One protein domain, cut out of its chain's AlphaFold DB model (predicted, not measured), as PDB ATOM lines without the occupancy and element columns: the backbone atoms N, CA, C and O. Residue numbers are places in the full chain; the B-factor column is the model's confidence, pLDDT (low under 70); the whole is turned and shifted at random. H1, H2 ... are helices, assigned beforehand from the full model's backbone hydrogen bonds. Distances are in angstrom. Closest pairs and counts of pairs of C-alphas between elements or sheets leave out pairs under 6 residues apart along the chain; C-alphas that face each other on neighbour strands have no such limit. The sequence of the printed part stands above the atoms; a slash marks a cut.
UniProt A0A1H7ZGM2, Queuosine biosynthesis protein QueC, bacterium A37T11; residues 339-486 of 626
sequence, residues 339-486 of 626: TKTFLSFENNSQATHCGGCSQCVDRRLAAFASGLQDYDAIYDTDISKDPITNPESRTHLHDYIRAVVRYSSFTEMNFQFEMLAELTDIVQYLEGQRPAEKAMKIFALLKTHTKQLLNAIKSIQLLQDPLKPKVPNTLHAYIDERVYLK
ATOM      1  N   THR A 339       3.221 -42.115 -19.010       82.38
ATOM      2  CA  THR A 339       4.128 -41.112 -19.606       82.38
ATOM      3  C   THR A 339       5.599 -41.358 -19.264       82.38
ATOM      4  O   THR A 339       6.482 -40.782 -19.890       82.38
ATOM      5  N   LYS A 340       5.878 -42.230 -18.289       79.12
ATOM      6  CA  LYS A 340       7.224 -42.556 -17.790       79.12
ATOM      7  C   LYS A 340       7.727 -43.909 -18.310       79.12
ATOM      8  O   LYS A 340       8.424 -44.628 -17.606       79.12
ATOM      9  N   THR A 341       7.378 -44.275 -19.547       69.62
ATOM     10  CA  THR A 341       7.700 -45.593 -20.146       69.62
ATOM     11  C   THR A 341       9.193 -45.833 -20.384       69.62
ATOM     12  O   THR A 341       9.575 -46.900 -20.852       69.62
ATOM     13  N   PHE A 342      10.028 -44.816 -20.175       65.19
ATOM     14  CA  PHE A 342      11.477 -44.857 -20.358       65.19
ATOM     15  C   PHE A 342      12.239 -45.150 -19.057       65.19
ATOM     16  O   PHE A 342      13.453 -45.326 -19.104       65.19
ATOM     17  N   LEU A 343      11.553 -45.168 -17.908       66.69
ATOM     18  CA  LEU A 343      12.158 -45.468 -16.613       66.69
ATOM     19  C   LEU A 343      12.092 -46.967 -16.318       66.69
ATOM     20  O   LEU A 343      11.129 -47.638 -16.687       66.69
ATOM     21  N   SER A 344      13.107 -47.475 -15.623       71.25
ATOM     22  CA  SER A 344      13.040 -48.775 -14.959       71.25
ATOM     23  C   SER A 344      12.112 -48.694 -13.748       71.25
ATOM     24  O   SER A 344      12.121 -47.698 -13.027       71.25
ATOM     25  N   PHE A 345      11.331 -49.746 -13.527       80.62
ATOM     26  CA  PHE A 345      10.456 -49.883 -12.366       80.62
ATOM     27  C   PHE A 345      11.199 -50.610 -11.245       80.62
ATOM     28  O   PHE A 345      11.817 -51.648 -11.487       80.62
ATOM     29  N   GLU A 346      11.189 -50.032 -10.046       78.25
ATOM     30  CA  GLU A 346      12.002 -50.495  -8.913       78.25
ATOM     31  C   GLU A 346      11.238 -51.465  -8.006       78.25
ATOM     32  O   GLU A 346      11.839 -52.371  -7.430       78.25
ATOM     33  N   ASN A 347       9.916 -51.308  -7.900       78.81
ATOM     34  CA  ASN A 347       9.081 -52.064  -6.968       78.81
ATOM     35  C   ASN A 347       8.492 -53.323  -7.617       78.81
ATOM     36  O   ASN A 347       8.275 -54.329  -6.942       78.81
ATOM     37  N   ASN A 348       8.234 -53.286  -8.927       81.25
ATOM     38  CA  ASN A 348       7.654 -54.404  -9.661       81.25
ATOM     39  C   ASN A 348       8.285 -54.566 -11.051       81.25
ATOM     40  O   ASN A 348       8.009 -53.811 -11.983       81.25
ATOM     41  N   SER A 349       9.077 -55.625 -11.222       81.69
ATOM     42  CA  SER A 349       9.773 -55.929 -12.479       81.69
ATOM     43  C   SER A 349       8.845 -56.299 -13.643       81.69
ATOM     44  O   SER A 349       9.267 -56.242 -14.797       81.69
ATOM     45  N   GLN A 350       7.588 -56.662 -13.364       84.44
ATOM     46  CA  GLN A 350       6.560 -56.938 -14.375       84.44
ATOM     47  C   GLN A 350       5.665 -55.725 -14.662       84.44
ATOM     48  O   GLN A 350       4.742 -55.820 -15.476       84.44
ATOM     49  N   ALA A 351       5.898 -54.589 -13.998       86.62
ATOM     50  CA  ALA A 351       5.101 -53.397 -14.221       86.62
ATOM     51  C   ALA A 351       5.244 -52.885 -15.657       86.62
ATOM     52  O   ALA A 351       6.305 -52.905 -16.277       86.62
ATOM     53  N   THR A 352       4.130 -52.380 -16.172       87.50
ATOM     54  CA  THR A 352       4.072 -51.649 -17.445       87.50
ATOM     55  C   THR A 352       3.811 -50.160 -17.216       87.50
ATOM     56  O   THR A 352       4.045 -49.338 -18.102       87.50
ATOM     57  N   HIS A 353       3.327 -49.802 -16.023       91.88
ATOM     58  CA  HIS A 353       2.914 -48.457 -15.650       91.88
ATOM     59  C   HIS A 353       3.546 -48.046 -14.319       91.88
ATOM     60  O   HIS A 353       3.593 -48.834 -13.384       91.88
ATOM     61  N   CYS A 354       3.963 -46.782 -14.195       91.56
ATOM     62  CA  CYS A 354       4.549 -46.287 -12.943       91.56
ATOM     63  C   CYS A 354       3.518 -46.132 -11.813       91.56
ATOM     64  O   CYS A 354       3.880 -46.159 -10.646       91.56
ATOM     65  N   GLY A 355       2.240 -45.915 -12.144       91.19
ATOM     66  CA  GLY A 355       1.173 -45.692 -11.161       91.19
ATOM     67  C   GLY A 355       1.053 -44.262 -10.636       91.19
ATOM     68  O   GLY A 355      -0.054 -43.798 -10.389       91.19
ATOM     69  N   GLY A 356       2.160 -43.524 -10.573       87.75
ATOM     70  CA  GLY A 356       2.197 -42.171 -10.013       87.75
ATOM     71  C   GLY A 356       2.056 -40.999 -10.996       87.75
ATOM     72  O   GLY A 356       1.864 -39.856 -10.579       87.75
ATOM     73  N   CYS A 357       2.160 -41.222 -12.312       88.12
ATOM     74  CA  CYS A 357       1.951 -40.139 -13.280       88.12
ATOM     75  C   CYS A 357       0.457 -39.838 -13.483       88.12
ATOM     76  O   CYS A 357      -0.393 -40.705 -13.284       88.12
ATOM     77  N   SER A 358       0.133 -38.625 -13.938       87.44
ATOM     78  CA  SER A 358      -1.255 -38.165 -14.116       87.44
ATOM     79  C   SER A 358      -2.124 -39.114 -14.956       87.44
ATOM     80  O   SER A 358      -3.271 -39.365 -14.595       87.44
ATOM     81  N   GLN A 359      -1.564 -39.691 -16.023       88.94
ATOM     82  CA  GLN A 359      -2.253 -40.658 -16.888       88.94
ATOM     83  C   GLN A 359      -2.452 -42.028 -16.219       88.94
ATOM     84  O   GLN A 359      -3.436 -42.710 -16.489       88.94
ATOM     85  N   CYS A 360      -1.539 -42.441 -15.331       93.50
ATOM     86  CA  CYS A 360      -1.695 -43.677 -14.561       93.50
ATOM     87  C   CYS A 360      -2.779 -43.537 -13.489       93.50
ATOM     88  O   CYS A 360      -3.580 -44.455 -13.339       93.50
ATOM     89  N   VAL A 361      -2.822 -42.391 -12.795       92.81
ATOM     90  CA  VAL A 361      -3.852 -42.086 -11.790       92.81
ATOM     91  C   VAL A 361      -5.243 -42.090 -12.428       92.81
ATOM     92  O   VAL A 361      -6.131 -42.788 -11.942       92.81
ATOM     93  N   ASP A 362      -5.411 -41.378 -13.548       93.44
ATOM     94  CA  ASP A 362      -6.671 -41.336 -14.300       93.44
ATOM     95  C   ASP A 362      -7.114 -42.733 -14.751       93.44
ATOM     96  O   ASP A 362      -8.233 -43.161 -14.466       93.44
ATOM     97  N   ARG A 363      -6.203 -43.489 -15.380       95.62
ATOM     98  CA  ARG A 363      -6.468 -44.858 -15.836       95.62
ATOM     99  C   ARG A 363      -6.888 -45.776 -14.691       95.62
ATOM    100  O   ARG A 363      -7.891 -46.473 -14.829       95.62
ATOM    101  N   ARG A 364      -6.157 -45.767 -13.571       96.00
ATOM    102  CA  ARG A 364      -6.419 -46.686 -12.456       96.00
ATOM    103  C   ARG A 364      -7.774 -46.400 -11.818       96.00
ATOM    104  O   ARG A 364      -8.546 -47.326 -11.585       96.00
ATOM    105  N   LEU A 365      -8.107 -45.128 -11.595       95.31
ATOM    106  CA  LEU A 365      -9.422 -44.750 -11.073       95.31
ATOM    107  C   LEU A 365     -10.550 -45.073 -12.066       95.31
ATOM    108  O   LEU A 365     -11.604 -45.549 -11.649       95.31
ATOM    109  N   ALA A 366     -10.333 -44.885 -13.370       97.00
ATOM    110  CA  ALA A 366     -11.299 -45.266 -14.403       97.00
ATOM    111  C   ALA A 366     -11.529 -46.789 -14.481       97.00
ATOM    112  O   ALA A 366     -12.660 -47.237 -14.698       97.00
ATOM    113  N   ALA A 367     -10.491 -47.598 -14.249       97.62
ATOM    114  CA  ALA A 367     -10.614 -49.051 -14.171       97.62
ATOM    115  C   ALA A 367     -11.509 -49.473 -12.993       97.62
ATOM    116  O   ALA A 367     -12.418 -50.282 -13.167       97.62
ATOM    117  N   PHE A 368     -11.336 -48.854 -11.821       97.44
ATOM    118  CA  PHE A 368     -12.238 -49.051 -10.680       97.44
ATOM    119  C   PHE A 368     -13.659 -48.545 -10.959       97.44
ATOM    120  O   PHE A 368     -14.629 -49.225 -10.634       97.44
ATOM    121  N   ALA A 369     -13.808 -47.383 -11.600       97.19
ATOM    122  CA  ALA A 369     -15.119 -46.820 -11.933       97.19
ATOM    123  C   ALA A 369     -15.928 -47.703 -12.900       97.19
ATOM    124  O   ALA A 369     -17.159 -47.686 -12.864       97.19
ATOM    125  N   SER A 370     -15.247 -48.453 -13.770       97.25
ATOM    126  CA  SER A 370     -15.855 -49.390 -14.727       97.25
ATOM    127  C   SER A 370     -16.004 -50.817 -14.180       97.25
ATOM    128  O   SER A 370     -16.641 -51.656 -14.827       97.25
ATOM    129  N   GLY A 371     -15.449 -51.105 -12.996       96.88
ATOM    130  CA  GLY A 371     -15.400 -52.452 -12.420       96.88
ATOM    131  C   GLY A 371     -14.483 -53.409 -13.189       96.88
ATOM    132  O   GLY A 371     -14.748 -54.609 -13.228       96.88
ATOM    133  N   LEU A 372     -13.458 -52.880 -13.868       97.06
ATOM    134  CA  LEU A 372     -12.507 -53.627 -14.701       97.06
ATOM    135  C   LEU A 372     -11.071 -53.561 -14.160       97.06
ATOM    136  O   LEU A 372     -10.123 -53.831 -14.895       97.06
ATOM    137  N   GLN A 373     -10.894 -53.221 -12.880       95.69
ATOM    138  CA  GLN A 373      -9.587 -53.082 -12.231       95.69
ATOM    139  C   GLN A 373      -8.706 -54.341 -12.306       95.69
ATOM    140  O   GLN A 373      -7.483 -54.210 -12.274       95.69
ATOM    141  N   ASP A 374      -9.313 -55.524 -12.444       94.88
ATOM    142  CA  ASP A 374      -8.613 -56.814 -12.534       94.88
ATOM    143  C   ASP A 374      -8.096 -57.119 -13.954       94.88
ATOM    144  O   ASP A 374      -7.212 -57.953 -14.128       94.88
ATOM    145  N   TYR A 375      -8.617 -56.422 -14.970       96.12
ATOM    146  CA  TYR A 375      -8.165 -56.511 -16.368       96.12
ATOM    147  C   TYR A 375      -7.169 -55.403 -16.738       96.12
ATOM    148  O   TYR A 375      -6.695 -55.337 -17.875       96.12
ATOM    149  N   ASP A 376      -6.902 -54.494 -15.803       95.38
ATOM    150  CA  ASP A 376      -6.077 -53.319 -16.028       95.38
ATOM    151  C   ASP A 376      -4.574 -53.655 -16.077       95.38
ATOM    152  O   ASP A 376      -4.144 -54.806 -16.000       95.38
ATOM    153  N   ALA A 377      -3.753 -52.627 -16.262       92.00
ATOM    154  CA  ALA A 377      -2.313 -52.743 -16.310       92.00
ATOM    155  C   ALA A 377      -1.694 -53.143 -14.962       92.00
ATOM    156  O   ALA A 377      -2.239 -52.904 -13.886       92.00
ATOM    157  N   ILE A 378      -0.482 -53.690 -15.042       92.00
ATOM    158  CA  ILE A 378       0.370 -53.941 -13.878       92.00
ATOM    159  C   ILE A 378       1.137 -52.658 -13.542       92.00
ATOM    160  O   ILE A 378       1.858 -52.116 -14.391       92.00
ATOM    161  N   TYR A 379       0.987 -52.197 -12.302       93.12
ATOM    162  CA  TYR A 379       1.581 -50.966 -11.793       93.12
ATOM    163  C   TYR A 379       2.815 -51.236 -10.923       93.12
ATOM    164  O   TYR A 379       2.866 -52.237 -10.207       93.12
ATOM    165  N   ASP A 380       3.787 -50.325 -10.986       92.88
ATOM    166  CA  ASP A 380       4.931 -50.279 -10.068       92.88
ATOM    167  C   ASP A 380       4.501 -49.806  -8.674       92.88
ATOM    168  O   ASP A 380       4.844 -50.421  -7.674       92.88
ATOM    169  N   THR A 381       3.677 -48.755  -8.612       91.94
ATOM    170  CA  THR A 381       2.973 -48.331  -7.393       91.94
ATOM    171  C   THR A 381       1.476 -48.270  -7.677       91.94
ATOM    172  O   THR A 381       1.002 -47.367  -8.367       91.94
ATOM    173  N   ASP A 382       0.696 -49.217  -7.168       93.00
ATOM    174  CA  ASP A 382      -0.753 -49.208  -7.350       93.00
ATOM    175  C   ASP A 382      -1.412 -48.279  -6.327       93.00
ATOM    176  O   ASP A 382      -1.575 -48.624  -5.158       93.00
ATOM    177  N   ILE A 383      -1.859 -47.108  -6.788       92.12
ATOM    178  CA  ILE A 383      -2.476 -46.071  -5.944       92.12
ATOM    179  C   ILE A 383      -3.694 -46.548  -5.135       92.12
ATOM    180  O   ILE A 383      -4.099 -45.868  -4.193       92.12
ATOM    181  N   SER A 384      -4.301 -47.683  -5.499       90.88
ATOM    182  CA  SER A 384      -5.443 -48.247  -4.774       90.88
ATOM    183  C   SER A 384      -5.057 -48.992  -3.491       90.88
ATOM    184  O   SER A 384      -5.905 -49.152  -2.615       90.88
ATOM    185  N   LYS A 385      -3.797 -49.424  -3.355       88.00
ATOM    186  CA  LYS A 385      -3.343 -50.281  -2.244       88.00
ATOM    187  C   LYS A 385      -1.975 -49.905  -1.672       88.00
ATOM    188  O   LYS A 385      -1.756 -50.093  -0.477       88.00
ATOM    189  N   ASP A 386      -1.084 -49.358  -2.489       90.75
ATOM    190  CA  ASP A 386       0.307 -49.129  -2.120       90.75
ATOM    191  C   ASP A 386       0.507 -47.705  -1.560       90.75
ATOM    192  O   ASP A 386      -0.166 -46.757  -1.988       90.75
ATOM    193  N   PRO A 387       1.441 -47.508  -0.610       89.06
ATOM    194  CA  PRO A 387       1.861 -46.178  -0.182       89.06
ATOM    195  C   PRO A 387       2.532 -45.407  -1.322       89.06
ATOM    196  O   PRO A 387       3.475 -45.878  -1.954       89.06
ATOM    197  N   ILE A 388       2.095 -44.172  -1.544       88.38
ATOM    198  CA  ILE A 388       2.634 -43.284  -2.572       88.38
ATOM    199  C   ILE A 388       3.777 -42.484  -1.946       88.38
ATOM    200  O   ILE A 388       3.571 -41.420  -1.366       88.38
ATOM    201  N   THR A 389       4.995 -43.009  -2.030       82.81
ATOM    202  CA  THR A 389       6.185 -42.394  -1.415       82.81
ATOM    203  C   THR A 389       6.773 -41.265  -2.261       82.81
ATOM    204  O   THR A 389       7.285 -40.285  -1.723       82.81
ATOM    205  N   ASN A 390       6.660 -41.362  -3.588       83.00
ATOM    206  CA  ASN A 390       7.205 -40.380  -4.518       83.00
ATOM    207  C   ASN A 390       6.453 -39.023  -4.428       83.00
ATOM    208  O   ASN A 390       5.248 -38.981  -4.702       83.00
ATOM    209  N   PRO A 391       7.132 -37.897  -4.113       78.38
ATOM    210  CA  PRO A 391       6.480 -36.593  -3.913       78.38
ATOM    211  C   PRO A 391       5.722 -36.052  -5.137       78.38
ATOM    212  O   PRO A 391       4.633 -35.490  -5.004       78.38
ATOM    213  N   GLU A 392       6.257 -36.256  -6.343       80.06
ATOM    214  CA  GLU A 392       5.606 -35.845  -7.595       80.06
ATOM    215  C   GLU A 392       4.289 -36.612  -7.795       80.06
ATOM    216  O   GLU A 392       3.257 -36.032  -8.127       80.06
ATOM    217  N   SER A 393       4.301 -37.913  -7.502       85.50
ATOM    218  CA  SER A 393       3.129 -38.789  -7.601       85.50
ATOM    219  C   SER A 393       2.050 -38.423  -6.581       85.50
ATOM    220  O   SER A 393       0.866 -38.368  -6.923       85.50
ATOM    221  N   ARG A 394       2.454 -38.088  -5.349       83.56
ATOM    222  CA  ARG A 394       1.561 -37.541  -4.312       83.56
ATOM    223  C   ARG A 394       0.900 -36.245  -4.778       83.56
ATOM    224  O   ARG A 394      -0.306 -36.076  -4.613       83.56
ATOM    225  N   THR A 395       1.679 -35.363  -5.399       81.62
ATOM    226  CA  THR A 395       1.187 -34.091  -5.944       81.62
ATOM    227  C   THR A 395       0.182 -34.326  -7.068       81.62
ATOM    228  O   THR A 395      -0.902 -33.752  -7.043       81.62
ATOM    229  N   HIS A 396       0.483 -35.220  -8.016       83.56
ATOM    230  CA  HIS A 396      -0.449 -35.565  -9.091       83.56
ATOM    231  C   HIS A 396      -1.767 -36.120  -8.567       83.56
ATOM    232  O   HIS A 396      -2.823 -35.718  -9.054       83.56
ATOM    233  N   LEU A 397      -1.718 -37.021  -7.581       85.62
ATOM    234  CA  LEU A 397      -2.932 -37.551  -6.977       85.62
ATOM    235  C   LEU A 397      -3.722 -36.439  -6.280       85.62
ATOM    236  O   LEU A 397      -4.925 -36.317  -6.493       85.62
ATOM    237  N   HIS A 398      -3.050 -35.609  -5.485       82.44
ATOM    238  CA  HIS A 398      -3.673 -34.496  -4.780       82.44
ATOM    239  C   HIS A 398      -4.364 -33.512  -5.738       82.44
ATOM    240  O   HIS A 398      -5.542 -33.203  -5.558       82.44
ATOM    241  N   ASP A 399      -3.672 -33.087  -6.796       82.69
ATOM    242  CA  ASP A 399      -4.220 -32.220  -7.846       82.69
ATOM    243  C   ASP A 399      -5.433 -32.854  -8.529       82.69
ATOM    244  O   ASP A 399      -6.424 -32.184  -8.826       82.69
ATOM    245  N   TYR A 400      -5.357 -34.161  -8.784       86.06
ATOM    246  CA  TYR A 400      -6.432 -34.911  -9.413       86.06
ATOM    247  C   TYR A 400      -7.674 -34.954  -8.509       86.06
ATOM    248  O   TYR A 400      -8.763 -34.607  -8.960       86.06
ATOM    249  N   ILE A 401      -7.524 -35.273  -7.218       85.75
ATOM    250  CA  ILE A 401      -8.638 -35.284  -6.255       85.75
ATOM    251  C   ILE A 401      -9.222 -33.877  -6.056       85.75
ATOM    252  O   ILE A 401     -10.444 -33.721  -6.052       85.75
ATOM    253  N   ARG A 402      -8.387 -32.833  -5.967       84.00
ATOM    254  CA  ARG A 402      -8.863 -31.441  -5.883       84.00
ATOM    255  C   ARG A 402      -9.690 -31.036  -7.097       84.00
ATOM    256  O   ARG A 402     -10.727 -30.396  -6.929       84.00
ATOM    257  N   ALA A 403      -9.275 -31.439  -8.299       85.06
ATOM    258  CA  ALA A 403     -10.048 -31.197  -9.515       85.06
ATOM    259  C   ALA A 403     -11.426 -31.876  -9.446       85.06
ATOM    260  O   ALA A 403     -12.435 -31.227  -9.708       85.06
ATOM    261  N   VAL A 404     -11.494 -33.135  -8.997       86.69
ATOM    262  CA  VAL A 404     -12.768 -33.860  -8.811       86.69
ATOM    263  C   VAL A 404     -13.691 -33.139  -7.834       86.69
ATOM    264  O   VAL A 404     -14.884 -33.003  -8.110       86.69
ATOM    265  N   VAL A 405     -13.151 -32.647  -6.717       85.38
ATOM    266  CA  VAL A 405     -13.916 -31.890  -5.716       85.38
ATOM    267  C   VAL A 405     -14.420 -30.569  -6.297       85.38
ATOM    268  O   VAL A 405     -15.612 -30.290  -6.172       85.38
ATOM    269  N   ARG A 406     -13.575 -29.810  -7.013       86.75
ATOM    270  CA  ARG A 406     -13.987 -28.587  -7.730       86.75
ATOM    271  C   ARG A 406     -15.111 -28.884  -8.724       86.75
ATOM    272  O   ARG A 406     -16.123 -28.201  -8.732       86.75
ATOM    273  N   TYR A 407     -14.990 -29.941  -9.520       89.75
ATOM    274  CA  TYR A 407     -16.022 -30.306 -10.494       89.75
ATOM    275  C   TYR A 407     -17.316 -30.791  -9.827       89.75
ATOM    276  O   TYR A 407     -18.411 -30.624 -10.368       89.75
ATOM    277  N   SER A 408     -17.220 -31.368  -8.625       88.25
ATOM    278  CA  SER A 408     -18.393 -31.811  -7.872       88.25
ATOM    279  C   SER A 408     -19.274 -30.648  -7.409       88.25
ATOM    280  O   SER A 408     -20.498 -30.803  -7.437       88.25
ATOM    281  N   SER A 409     -18.681 -29.492  -7.078       87.81
ATOM    282  CA  SER A 409     -19.404 -28.289  -6.638       87.81
ATOM    283  C   SER A 409     -20.035 -27.493  -7.784       87.81
ATOM    284  O   SER A 409     -20.850 -26.602  -7.538       87.81
ATOM    285  N   PHE A 410     -19.707 -27.819  -9.038       91.06
ATOM    286  CA  PHE A 410     -20.328 -27.174 -10.187       91.06
ATOM    287  C   PHE A 410     -21.816 -27.521 -10.303       91.06
ATOM    288  O   PHE A 410     -22.239 -28.686 -10.248       91.06
ATOM    289  N   THR A 411     -22.584 -26.467 -10.540       91.19
ATOM    290  CA  THR A 411     -24.001 -26.426 -10.893       91.19
ATOM    291  C   THR A 411     -24.127 -25.828 -12.292       91.19
ATOM    292  O   THR A 411     -23.205 -25.176 -12.779       91.19
ATOM    293  N   GLU A 412     -25.280 -25.997 -12.935       89.69
ATOM    294  CA  GLU A 412     -25.514 -25.404 -14.260       89.69
ATOM    295  C   GLU A 412     -25.391 -23.873 -14.241       89.69
ATOM    296  O   GLU A 412     -24.947 -23.273 -15.217       89.69
ATOM    297  N   MET A 413     -25.729 -23.245 -13.109       86.81
ATOM    298  CA  MET A 413     -25.711 -21.791 -12.947       86.81
ATOM    299  C   MET A 413     -24.300 -21.227 -12.765       86.81
ATOM    300  O   MET A 413     -23.991 -20.195 -13.348       86.81
ATOM    301  N   ASN A 414     -23.445 -21.871 -11.960       89.31
ATOM    302  CA  ASN A 414     -22.113 -21.332 -11.652       89.31
ATOM    303  C   ASN A 414     -21.016 -21.805 -12.619       89.31
ATOM    304  O   ASN A 414     -20.009 -21.120 -12.750       89.31
ATOM    305  N   PHE A 415     -21.206 -22.924 -13.329       90.06
ATOM    306  CA  PHE A 415     -20.154 -23.550 -14.135       90.06
ATOM    307  C   PHE A 415     -19.502 -22.594 -15.140       90.06
ATOM    308  O   PHE A 415     -18.280 -22.524 -15.219       90.06
ATOM    309  N   GLN A 416     -20.308 -21.838 -15.891       87.31
ATOM    310  CA  GLN A 416     -19.786 -20.937 -16.922       87.31
ATOM    311  C   GLN A 416     -18.986 -19.770 -16.333       87.31
ATOM    312  O   GLN A 416     -18.049 -19.302 -16.972       87.31
ATOM    313  N   PHE A 417     -19.329 -19.324 -15.121       85.81
ATOM    314  CA  PHE A 417     -18.598 -18.270 -14.417       85.81
ATOM    315  C   PHE A 417     -17.290 -18.808 -13.825       85.81
ATOM    316  O   PHE A 417     -16.234 -18.219 -14.033       85.81
ATOM    317  N   GLU A 418     -17.349 -19.962 -13.157       84.38
ATOM    318  CA  GLU A 418     -16.205 -20.612 -12.497       84.38
ATOM    319  C   GLU A 418     -15.145 -21.151 -13.473       84.38
ATOM    320  O   GLU A 418     -14.003 -21.389 -13.075       84.38
ATOM    321  N   MET A 419     -15.530 -21.385 -14.732       86.75
ATOM    322  CA  MET A 419     -14.670 -21.921 -15.797       86.75
ATOM    323  C   MET A 419     -14.524 -20.948 -16.977       86.75
ATOM    324  O   MET A 419     -14.173 -21.365 -18.081       86.75
ATOM    325  N   LEU A 420     -14.840 -19.659 -16.793       85.12
ATOM    326  CA  LEU A 420     -14.883 -18.681 -17.888       85.12
ATOM    327  C   LEU A 420     -13.556 -18.609 -18.662       85.12
ATOM    328  O   LEU A 420     -13.549 -18.604 -19.897       85.12
ATOM    329  N   ALA A 421     -12.436 -18.576 -17.935       82.19
ATOM    330  CA  ALA A 421     -11.103 -18.494 -18.522       82.19
ATOM    331  C   ALA A 421     -10.803 -19.729 -19.383       82.19
ATOM    332  O   ALA A 421     -10.393 -19.603 -20.535       82.19
ATOM    333  N   GLU A 422     -11.074 -20.919 -18.854       83.19
ATOM    334  CA  GLU A 422     -10.835 -22.178 -19.549       83.19
ATOM    335  C   GLU A 422     -11.782 -22.373 -20.749       83.19
ATOM    336  O   GLU A 422     -11.366 -22.859 -21.801       83.19
ATOM    337  N   LEU A 423     -13.052 -21.973 -20.631       87.88
ATOM    338  CA  LEU A 423     -14.058 -22.145 -21.686       87.88
ATOM    339  C   LEU A 423     -13.836 -21.222 -22.890       87.88
ATOM    340  O   LEU A 423     -14.209 -21.599 -24.006       87.88
ATOM    341  N   THR A 424     -13.217 -20.056 -22.695       85.06
ATOM    342  CA  THR A 424     -12.971 -19.067 -23.762       85.06
ATOM    343  C   THR A 424     -12.158 -19.662 -24.920       85.06
ATOM    344  O   THR A 424     -12.479 -19.454 -26.091       85.06
ATOM    345  N   ASP A 425     -11.155 -20.484 -24.608       81.50
ATOM    346  CA  ASP A 425     -10.301 -21.131 -25.609       81.50
ATOM    347  C   ASP A 425     -10.873 -22.442 -26.169       81.50
ATOM    348  O   ASP A 425     -10.266 -23.041 -27.056       81.50
ATOM    349  N   ILE A 426     -12.036 -22.892 -25.692       89.31
ATOM    350  CA  ILE A 426     -12.615 -24.198 -26.037       89.31
ATOM    351  C   ILE A 426     -13.910 -24.034 -26.820       89.31
ATOM    352  O   ILE A 426     -14.047 -24.592 -27.906       89.31
ATOM    353  N   VAL A 427     -14.859 -23.261 -26.285       91.44
ATOM    354  CA  VAL A 427     -16.251 -23.210 -26.759       91.44
ATOM    355  C   VAL A 427     -16.351 -22.817 -28.232       91.44
ATOM    356  O   VAL A 427     -17.204 -23.339 -28.949       91.44
ATOM    357  N   GLN A 428     -15.466 -21.948 -28.718       91.38
ATOM    358  CA  GLN A 428     -15.462 -21.541 -30.125       91.38
ATOM    359  C   GLN A 428     -15.099 -22.684 -31.096       91.38
ATOM    360  O   GLN A 428     -15.536 -22.652 -32.242       91.38
ATOM    361  N   TYR A 429     -14.383 -23.715 -30.634       91.94
ATOM    362  CA  TYR A 429     -13.920 -24.848 -31.450       91.94
ATOM    363  C   TYR A 429     -14.773 -26.111 -31.294       91.94
ATOM    364  O   TYR A 429     -14.464 -27.132 -31.896       91.94
ATOM    365  N   LEU A 430     -15.828 -26.069 -30.476       91.75
ATOM    366  CA  LEU A 430     -16.760 -27.185 -30.324       91.75
ATOM    367  C   LEU A 430     -17.902 -27.098 -31.341       91.75
ATOM    368  O   LEU A 430     -18.336 -26.005 -31.714       91.75
ATOM    369  N   GLU A 431     -18.460 -28.245 -31.717       86.31
ATOM    370  CA  GLU A 431     -19.652 -28.319 -32.561       86.31
ATOM    371  C   GLU A 431     -20.926 -27.873 -31.821       86.31
ATOM    372  O   GLU A 431     -21.187 -28.249 -30.670       86.31
ATOM    373  N   GLY A 432     -21.756 -27.085 -32.506       85.69
ATOM    374  CA  GLY A 432     -23.034 -26.572 -32.004       85.69
ATOM    375  C   GLY A 432     -23.289 -25.126 -32.431       85.69
ATOM    376  O   GLY A 432     -22.382 -24.436 -32.901       85.69
ATOM    377  N   GLN A 433     -24.520 -24.646 -32.245       85.12
ATOM    378  CA  GLN A 433     -24.899 -23.290 -32.663       85.12
ATOM    379  C   GLN A 433     -24.687 -22.251 -31.558       85.12
ATOM    380  O   GLN A 433     -24.240 -21.139 -31.832       85.12
ATOM    381  N   ARG A 434     -24.991 -22.594 -30.298       91.38
ATOM    382  CA  ARG A 434     -24.981 -21.635 -29.181       91.38
ATOM    383  C   ARG A 434     -23.817 -21.900 -28.219       91.38
ATOM    384  O   ARG A 434     -23.666 -23.038 -27.778       91.38
ATOM    385  N   PRO A 435     -23.042 -20.874 -27.807       89.19
ATOM    386  CA  PRO A 435     -21.954 -21.037 -26.834       89.19
ATOM    387  C   PRO A 435     -22.379 -21.729 -25.532       89.19
ATOM    388  O   PRO A 435     -21.679 -22.616 -25.049       89.19
ATOM    389  N   ALA A 436     -23.564 -21.389 -25.011       88.50
ATOM    390  CA  ALA A 436     -24.112 -22.004 -23.803       88.50
ATOM    391  C   ALA A 436     -24.341 -23.519 -23.964       88.50
ATOM    392  O   ALA A 436     -23.996 -24.287 -23.074       88.50
ATOM    393  N   GLU A 437     -24.855 -23.970 -25.112       91.56
ATOM    394  CA  GLU A 437     -25.070 -25.398 -25.394       91.56
ATOM    395  C   GLU A 437     -23.739 -26.163 -25.410       91.56
ATOM    396  O   GLU A 437     -23.601 -27.214 -24.784       91.56
ATOM    397  N   LYS A 438     -22.729 -25.599 -26.080       93.31
ATOM    398  CA  LYS A 438     -21.381 -26.172 -26.152       93.31
ATOM    399  C   LYS A 438     -20.748 -26.290 -24.764       93.31
ATOM    400  O   LYS A 438     -20.202 -27.341 -24.432       93.31
ATOM    401  N   ALA A 439     -20.868 -25.249 -23.936       92.69
ATOM    402  CA  ALA A 439     -20.408 -25.275 -22.549       92.69
ATOM    403  C   ALA A 439     -21.140 -26.350 -21.726       92.69
ATOM    404  O   ALA A 439     -20.508 -27.067 -20.952       92.69
ATOM    405  N   MET A 440     -22.446 -26.537 -21.940       93.56
ATOM    406  CA  MET A 440     -23.221 -27.566 -21.239       93.56
ATOM    407  C   MET A 440     -22.814 -29.001 -21.607       93.56
ATOM    408  O   MET A 440     -22.864 -29.875 -20.742       93.56
ATOM    409  N   LYS A 441     -22.327 -29.259 -22.830       94.94
ATOM    410  CA  LYS A 441     -21.729 -30.567 -23.179       94.94
ATOM    411  C   LYS A 441     -20.471 -30.854 -22.349       94.94
ATOM    412  O   LYS A 441     -20.286 -31.971 -21.869       94.94
ATOM    413  N   ILE A 442     -19.635 -29.837 -22.122       95.00
ATOM    414  CA  ILE A 442     -18.449 -29.943 -21.256       95.00
ATOM    415  C   ILE A 442     -18.850 -30.141 -19.793       95.00
ATOM    416  O   ILE A 442     -18.288 -30.998 -19.111       95.00
ATOM    417  N   PHE A 443     -19.850 -29.400 -19.316       95.25
ATOM    418  CA  PHE A 443     -20.404 -29.601 -17.979       95.25
ATOM    419  C   PHE A 443     -20.878 -31.048 -17.784       95.25
ATOM    420  O   PHE A 443     -20.490 -31.695 -16.811       95.25
ATOM    421  N   ALA A 444     -21.646 -31.592 -18.733       96.56
ATOM    422  CA  ALA A 444     -22.141 -32.968 -18.681       96.56
ATOM    423  C   ALA A 444     -21.002 -34.005 -18.630       96.56
ATOM    424  O   ALA A 444     -21.062 -34.945 -17.828       96.56
ATOM    425  N   LEU A 445     -19.941 -33.803 -19.422       96.56
ATOM    426  CA  LEU A 445     -18.730 -34.626 -19.376       96.56
ATOM    427  C   LEU A 445     -18.094 -34.603 -17.978       96.56
ATOM    428  O   LEU A 445     -17.831 -35.660 -17.404       96.56
ATOM    429  N   LEU A 446     -17.884 -33.413 -17.403       95.00
ATOM    430  CA  LEU A 446     -17.265 -33.270 -16.084       95.00
ATOM    431  C   LEU A 446     -18.134 -33.862 -14.969       95.00
ATOM    432  O   LEU A 446     -17.607 -34.562 -14.108       95.00
ATOM    433  N   LYS A 447     -19.461 -33.671 -14.994       95.38
ATOM    434  CA  LYS A 447     -20.361 -34.295 -14.005       95.38
ATOM    435  C   LYS A 447     -20.334 -35.819 -14.095       95.38
ATOM    436  O   LYS A 447     -20.307 -36.484 -13.056       95.38
ATOM    437  N   THR A 448     -20.305 -36.365 -15.310       96.88
ATOM    438  CA  THR A 448     -20.185 -37.813 -15.541       96.88
ATOM    439  C   THR A 448     -18.863 -38.338 -14.991       96.88
ATOM    440  O   THR A 448     -18.861 -39.273 -14.187       96.88
ATOM    441  N   HIS A 449     -17.759 -37.678 -15.340       95.62
ATOM    442  CA  HIS A 449     -16.422 -38.005 -14.853       95.62
ATOM    443  C   HIS A 449     -16.345 -37.970 -13.322       95.62
ATOM    444  O   HIS A 449     -15.957 -38.956 -12.699       95.62
ATOM    445  N   THR A 450     -16.805 -36.888 -12.691       94.44
ATOM    446  CA  THR A 450     -16.827 -36.757 -11.231       94.44
ATOM    447  C   THR A 450     -17.635 -37.868 -10.570       94.44
ATOM    448  O   THR A 450     -17.163 -38.472  -9.610       94.44
ATOM    449  N   LYS A 451     -18.835 -38.183 -11.077       95.62
ATOM    450  CA  LYS A 451     -19.664 -39.266 -10.526       95.62
ATOM    451  C   LYS A 451     -18.946 -40.617 -10.596       95.62
ATOM    452  O   LYS A 451     -18.943 -41.357  -9.614       95.62
ATOM    453  N   GLN A 452     -18.333 -40.925 -11.737       96.75
ATOM    454  CA  GLN A 452     -17.582 -42.164 -11.947       96.75
ATOM    455  C   GLN A 452     -16.393 -42.272 -10.985       96.75
ATOM    456  O   GLN A 452     -16.219 -43.302 -10.336       96.75
ATOM    457  N   LEU A 453     -15.625 -41.196 -10.818       93.25
ATOM    458  CA  LEU A 453     -14.466 -41.189  -9.926       93.25
ATOM    459  C   LEU A 453     -14.841 -41.259  -8.445       93.25
ATOM    460  O   LEU A 453     -14.179 -41.961  -7.687       93.25
ATOM    461  N   LEU A 454     -15.920 -40.596  -8.021       91.88
ATOM    462  CA  LEU A 454     -16.426 -40.735  -6.652       91.88
ATOM    463  C   LEU A 454     -16.852 -42.181  -6.356       91.88
ATOM    464  O   LEU A 454     -16.642 -42.667  -5.246       91.88
ATOM    465  N   ASN A 455     -17.408 -42.888  -7.342       92.44
ATOM    466  CA  ASN A 455     -17.715 -44.312  -7.210       92.44
ATOM    467  C   ASN A 455     -16.446 -45.177  -7.158       92.44
ATOM    468  O   ASN A 455     -16.387 -46.104  -6.350       92.44
ATOM    469  N   ALA A 456     -15.423 -44.864  -7.961       94.69
ATOM    470  CA  ALA A 456     -14.128 -45.543  -7.896       94.69
ATOM    471  C   ALA A 456     -13.477 -45.386  -6.520       94.69
ATOM    472  O   ALA A 456     -13.075 -46.373  -5.915       94.69
ATOM    473  N   ILE A 457     -13.448 -44.159  -5.995       90.88
ATOM    474  CA  ILE A 457     -12.940 -43.844  -4.657       90.88
ATOM    475  C   ILE A 457     -13.650 -44.688  -3.597       90.88
ATOM    476  O   ILE A 457     -12.984 -45.360  -2.814       90.88
ATOM    477  N   LYS A 458     -14.989 -44.713  -3.609       89.56
ATOM    478  CA  LYS A 458     -15.770 -45.542  -2.678       89.56
ATOM    479  C   LYS A 458     -15.424 -47.023  -2.812       89.56
ATOM    480  O   LYS A 458     -15.268 -47.704  -1.808       89.56
ATOM    481  N   SER A 459     -15.273 -47.512  -4.042       91.31
ATOM    482  CA  SER A 459     -14.922 -48.913  -4.309       91.31
ATOM    483  C   SER A 459     -13.536 -49.264  -3.766       91.31
ATOM    484  O   SER A 459     -13.365 -50.326  -3.182       91.31
ATOM    485  N   ILE A 460     -12.567 -48.353  -3.886       91.25
ATOM    486  CA  ILE A 460     -11.225 -48.522  -3.317       91.25
ATOM    487  C   ILE A 460     -11.275 -48.503  -1.783       91.25
ATOM    488  O   ILE A 460     -10.614 -49.318  -1.148       91.25
ATOM    489  N   GLN A 461     -12.081 -47.626  -1.173       85.94
ATOM    490  CA  GLN A 461     -12.252 -47.602   0.287       85.94
ATOM    491  C   GLN A 461     -12.808 -48.931   0.823       85.94
ATOM    492  O   GLN A 461     -12.386 -49.379   1.884       85.94
ATOM    493  N   LEU A 462     -13.692 -49.598   0.073       86.81
ATOM    494  CA  LEU A 462     -14.239 -50.909   0.446       86.81
ATOM    495  C   LEU A 462     -13.211 -52.052   0.410       86.81
ATOM    496  O   LEU A 462     -13.470 -53.101   0.990       86.81
ATOM    497  N   LEU A 463     -12.057 -51.870  -0.243       85.25
ATOM    498  CA  LEU A 463     -10.970 -52.856  -0.216       85.25
ATOM    499  C   LEU A 463     -10.187 -52.843   1.103       85.25
ATOM    500  O   LEU A 463      -9.404 -53.759   1.358       85.25
ATOM    501  N   GLN A 464     -10.344 -51.799   1.921       80.44
ATOM    502  CA  GLN A 464      -9.610 -51.680   3.173       80.44
ATOM    503  C   GLN A 464     -10.198 -52.594   4.243       80.44
ATOM    504  O   GLN A 464     -11.410 -52.673   4.424       80.44
ATOM    505  N   ASP A 465      -9.312 -53.244   4.992       82.19
ATOM    506  CA  ASP A 465      -9.682 -53.940   6.216       82.19
ATOM    507  C   ASP A 465      -9.887 -52.893   7.326       82.19
ATOM    508  O   ASP A 465      -8.901 -52.294   7.773       82.19
ATOM    509  N   PRO A 466     -11.131 -52.655   7.788       78.88
ATOM    510  CA  PRO A 466     -11.411 -51.625   8.783       78.88
ATOM    511  C   PRO A 466     -10.782 -51.925  10.153       78.88
ATOM    512  O   PRO A 466     -10.770 -51.050  11.017       78.88
ATOM    513  N   LEU A 467     -10.274 -53.145  10.371       84.00
ATOM    514  CA  LEU A 467      -9.616 -53.556  11.612       84.00
ATOM    515  C   LEU A 467      -8.104 -53.302  11.600       84.00
ATOM    516  O   LEU A 467      -7.463 -53.391  12.649       84.00
ATOM    517  N   LYS A 468      -7.515 -53.000  10.439       82.38
ATOM    518  CA  LYS A 468      -6.080 -52.729  10.321       82.38
ATOM    519  C   LYS A 468      -5.780 -51.242  10.508       82.38
ATOM    520  O   LYS A 468      -6.594 -50.391  10.145       82.38
ATOM    521  N   PRO A 469      -4.602 -50.900  11.064       80.00
ATOM    522  CA  PRO A 469      -4.194 -49.510  11.169       80.00
ATOM    523  C   PRO A 469      -4.106 -48.883   9.777       80.00
ATOM    524  O   PRO A 469      -3.649 -49.515   8.820       80.00
ATOM    525  N   LYS A 470      -4.524 -47.619   9.675       79.75
ATOM    526  CA  LYS A 470      -4.416 -46.862   8.428       79.75
ATOM    527  C   LYS A 470      -2.949 -46.731   8.038       79.75
ATOM    528  O   LYS A 470      -2.116 -46.320   8.844       79.75
ATOM    529  N   VAL A 471      -2.650 -47.054   6.784       82.44
ATOM    530  CA  VAL A 471      -1.303 -46.909   6.231       82.44
ATOM    531  C   VAL A 471      -1.153 -45.487   5.675       82.44
ATOM    532  O   VAL A 471      -1.947 -45.096   4.809       82.44
ATOM    533  N   PRO A 472      -0.167 -44.699   6.146       80.81
ATOM    534  CA  PRO A 472       0.040 -43.332   5.677       80.81
ATOM    535  C   PRO A 472       0.431 -43.299   4.195       80.81
ATOM    536  O   PRO A 472       0.923 -44.280   3.638       80.81
ATOM    537  N   ASN A 473       0.232 -42.144   3.554       80.88
ATOM    538  CA  ASN A 473       0.535 -41.907   2.135       80.88
ATOM    539  C   ASN A 473      -0.229 -42.803   1.138       80.88
ATOM    540  O   ASN A 473       0.142 -42.870  -0.030       80.88
ATOM    541  N   THR A 474      -1.306 -43.466   1.552       86.44
ATOM    542  CA  THR A 474      -2.215 -44.189   0.646       86.44
ATOM    543  C   THR A 474      -3.347 -43.279   0.171       86.44
ATOM    544  O   THR A 474      -3.695 -42.318   0.861       86.44
ATOM    545  N   LEU A 475      -3.981 -43.590  -0.970       85.19
ATOM    546  CA  LEU A 475      -5.168 -42.858  -1.446       85.19
ATOM    547  C   LEU A 475      -6.251 -42.750  -0.361       85.19
ATOM    548  O   LEU A 475      -6.855 -41.698  -0.183       85.19
ATOM    549  N   HIS A 476      -6.461 -43.829   0.389       80.75
ATOM    550  CA  HIS A 476      -7.417 -43.860   1.485       80.75
ATOM    551  C   HIS A 476      -7.055 -42.879   2.607       80.75
ATOM    552  O   HIS A 476      -7.894 -42.067   2.986       80.75
ATOM    553  N   ALA A 477      -5.809 -42.901   3.100       80.31
ATOM    554  CA  ALA A 477      -5.355 -41.943   4.113       80.31
ATOM    555  C   ALA A 477      -5.530 -40.494   3.629       80.31
ATOM    556  O   ALA A 477      -6.062 -39.656   4.351       80.31
ATOM    557  N   TYR A 478      -5.196 -40.233   2.360       76.69
ATOM    558  CA  TYR A 478      -5.387 -38.932   1.718       76.69
ATOM    559  C   TYR A 478      -6.838 -38.427   1.756       76.69
ATOM    560  O   TYR A 478      -7.076 -37.233   1.961       76.69
ATOM    561  N   ILE A 479      -7.805 -39.318   1.535       79.31
ATOM    562  CA  ILE A 479      -9.231 -38.976   1.486       79.31
ATOM    563  C   ILE A 479      -9.803 -38.834   2.896       79.31
ATOM    564  O   ILE A 479     -10.466 -37.840   3.193       79.31
ATOM    565  N   ASP A 480      -9.511 -39.791   3.770       76.38
ATOM    566  CA  ASP A 480     -10.032 -39.840   5.134       76.38
ATOM    567  C   ASP A 480      -9.538 -38.678   5.997       76.38
ATOM    568  O   ASP A 480     -10.309 -38.093   6.758       76.38
ATOM    569  N   GLU A 481      -8.266 -38.311   5.854       73.44
ATOM    570  CA  GLU A 481      -7.673 -37.156   6.537       73.44
ATOM    571  C   GLU A 481      -8.042 -35.828   5.862       73.44
ATOM    572  O   GLU A 481      -7.566 -34.770   6.280       73.44
ATOM    573  N   ARG A 482      -8.870 -35.873   4.806       71.94
ATOM    574  CA  ARG A 482      -9.292 -34.718   4.004       71.94
ATOM    575  C   ARG A 482      -8.107 -33.855   3.578       71.94
ATOM    576  O   ARG A 482      -8.210 -32.632   3.541       71.94
ATOM    577  N   VAL A 483      -6.985 -34.488   3.225       64.25
ATOM    578  CA  VAL A 483      -5.740 -33.783   2.876       64.25
ATOM    579  C   VAL A 483      -5.976 -32.802   1.725       64.25
ATOM    580  O   VAL A 483      -5.423 -31.713   1.725       64.25
ATOM    581  N   TYR A 484      -6.869 -33.140   0.792       63.03
ATOM    582  CA  TYR A 484      -7.259 -32.292  -0.339       63.03
ATOM    583  C   TYR A 484      -8.038 -31.015   0.039       63.03
ATOM    584  O   TYR A 484      -8.189 -30.135  -0.810       63.03
ATOM    585  N   LEU A 485      -8.563 -30.921   1.267       67.38
ATOM    586  CA  LEU A 485      -9.198 -29.716   1.813       67.38
ATOM    587  C   LEU A 485      -8.247 -28.888   2.676       67.38
ATOM    588  O   LEU A 485      -8.597 -27.754   2.998       67.38
ATOM    589  N   LYS A 486      -7.084 -29.432   3.063       69.00
ATOM    590  CA  LYS A 486      -6.136 -28.698   3.901       69.00
ATOM    591  C   LYS A 486      -5.642 -27.463   3.136       69.00
ATOM    592  O   LYS A 486      -5.173 -27.600   1.999       69.00
TER     593      LYS A 486
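This is residues 339 to 486 of the 626 residues of the protein "Queuosine biosynthesis protein QueC" of bacterium A37T11 (UniProt A0A1H7ZGM2). The longest helix, H5, runs along the length of the domain, and H1 and H2 cross to it at wide angles; these three helices meet in pairs as a triangle. The first part of H5 runs on past this triangle to the short helices H3 and H4, while H6 and much of three long stretches without a named element lie towards the other end of the domain. The printed part has 148 residues, with six named helices in the order H1 to H6, and no named strand; the class is all helix, with 74 residues in helices. It is only just compact, close to loose, with a radius of gyration of the C-alphas of 17.4 A and spans of 51 by 37 by 28 A.

H5, residues 435 to 461, touches H1, residues 358 to 370, about perpendicular at 77 degrees. H5 touches H1 with its residues 452 to 460 alone, and H1 touches H5 with its residues 365 to 370 alone; the closest C-alphas of the two helices are those of Ala 369 and Ala 456, 4.3 A apart. H2, residues 391 to 409, touches H5 at a steep tilt of 58 degrees, opposite ways, through residues 404 to 408 of H2 and 446 to 453 of H5; the closest C-alphas, of Val 404 and Thr 450, are 5.5 A apart. H1 and H2 touch at a steep tilt of 52 degrees, the same way, through residues 358 to 361 and 393 to 400; the closest C-alphas, of Ser 358 and His 396, are 5.7 A apart. The helix packing is mostly crossed: no touching pair is at a shallow tilt. H3, residues 415 to 418, is close to H5 but not clearly touching, with the closest C-alphas, of Gln 416 and Ala 439, 7.1 A apart. H4, residues 420 to 424, is likewise close but not clearly touching, with C-alphas Leu 423 and Ala 439 closest at 7.1 A. H6, residues 475 to 480, is close to H5 but not clearly touching, with C-alphas Gln 461 and His 476 closest at 6.2 A. H1 and H6 are apart. In H1, H2, H4, H5 and H6 every O i to N i+4 pair is within hydrogen-bond range; H3 is too short for such a pair.

H5 is 39.2 A long, from C-alpha 435 at (-21.954, -21.037, -26.834) to C-alpha 461 at (-12.252, -47.602, 0.287). H2 is 27.3 A long and H1 18.4 A; H1 begins at C-alpha 358, (-1.255, -38.165, -14.116). H6 measures 8.7 A, H4 6.2 A and H3 5.2 A.

The two C-alphas farthest apart, of Gln 433 and Leu 467, are 55.8 A from each other. The links H1 to H2 and H5 to H6 are long, with 20 and 13 residues. The printed part has no cut. Its mean pLDDT is 87.1; residues 341 to 343 and 483 to 486 are under 70.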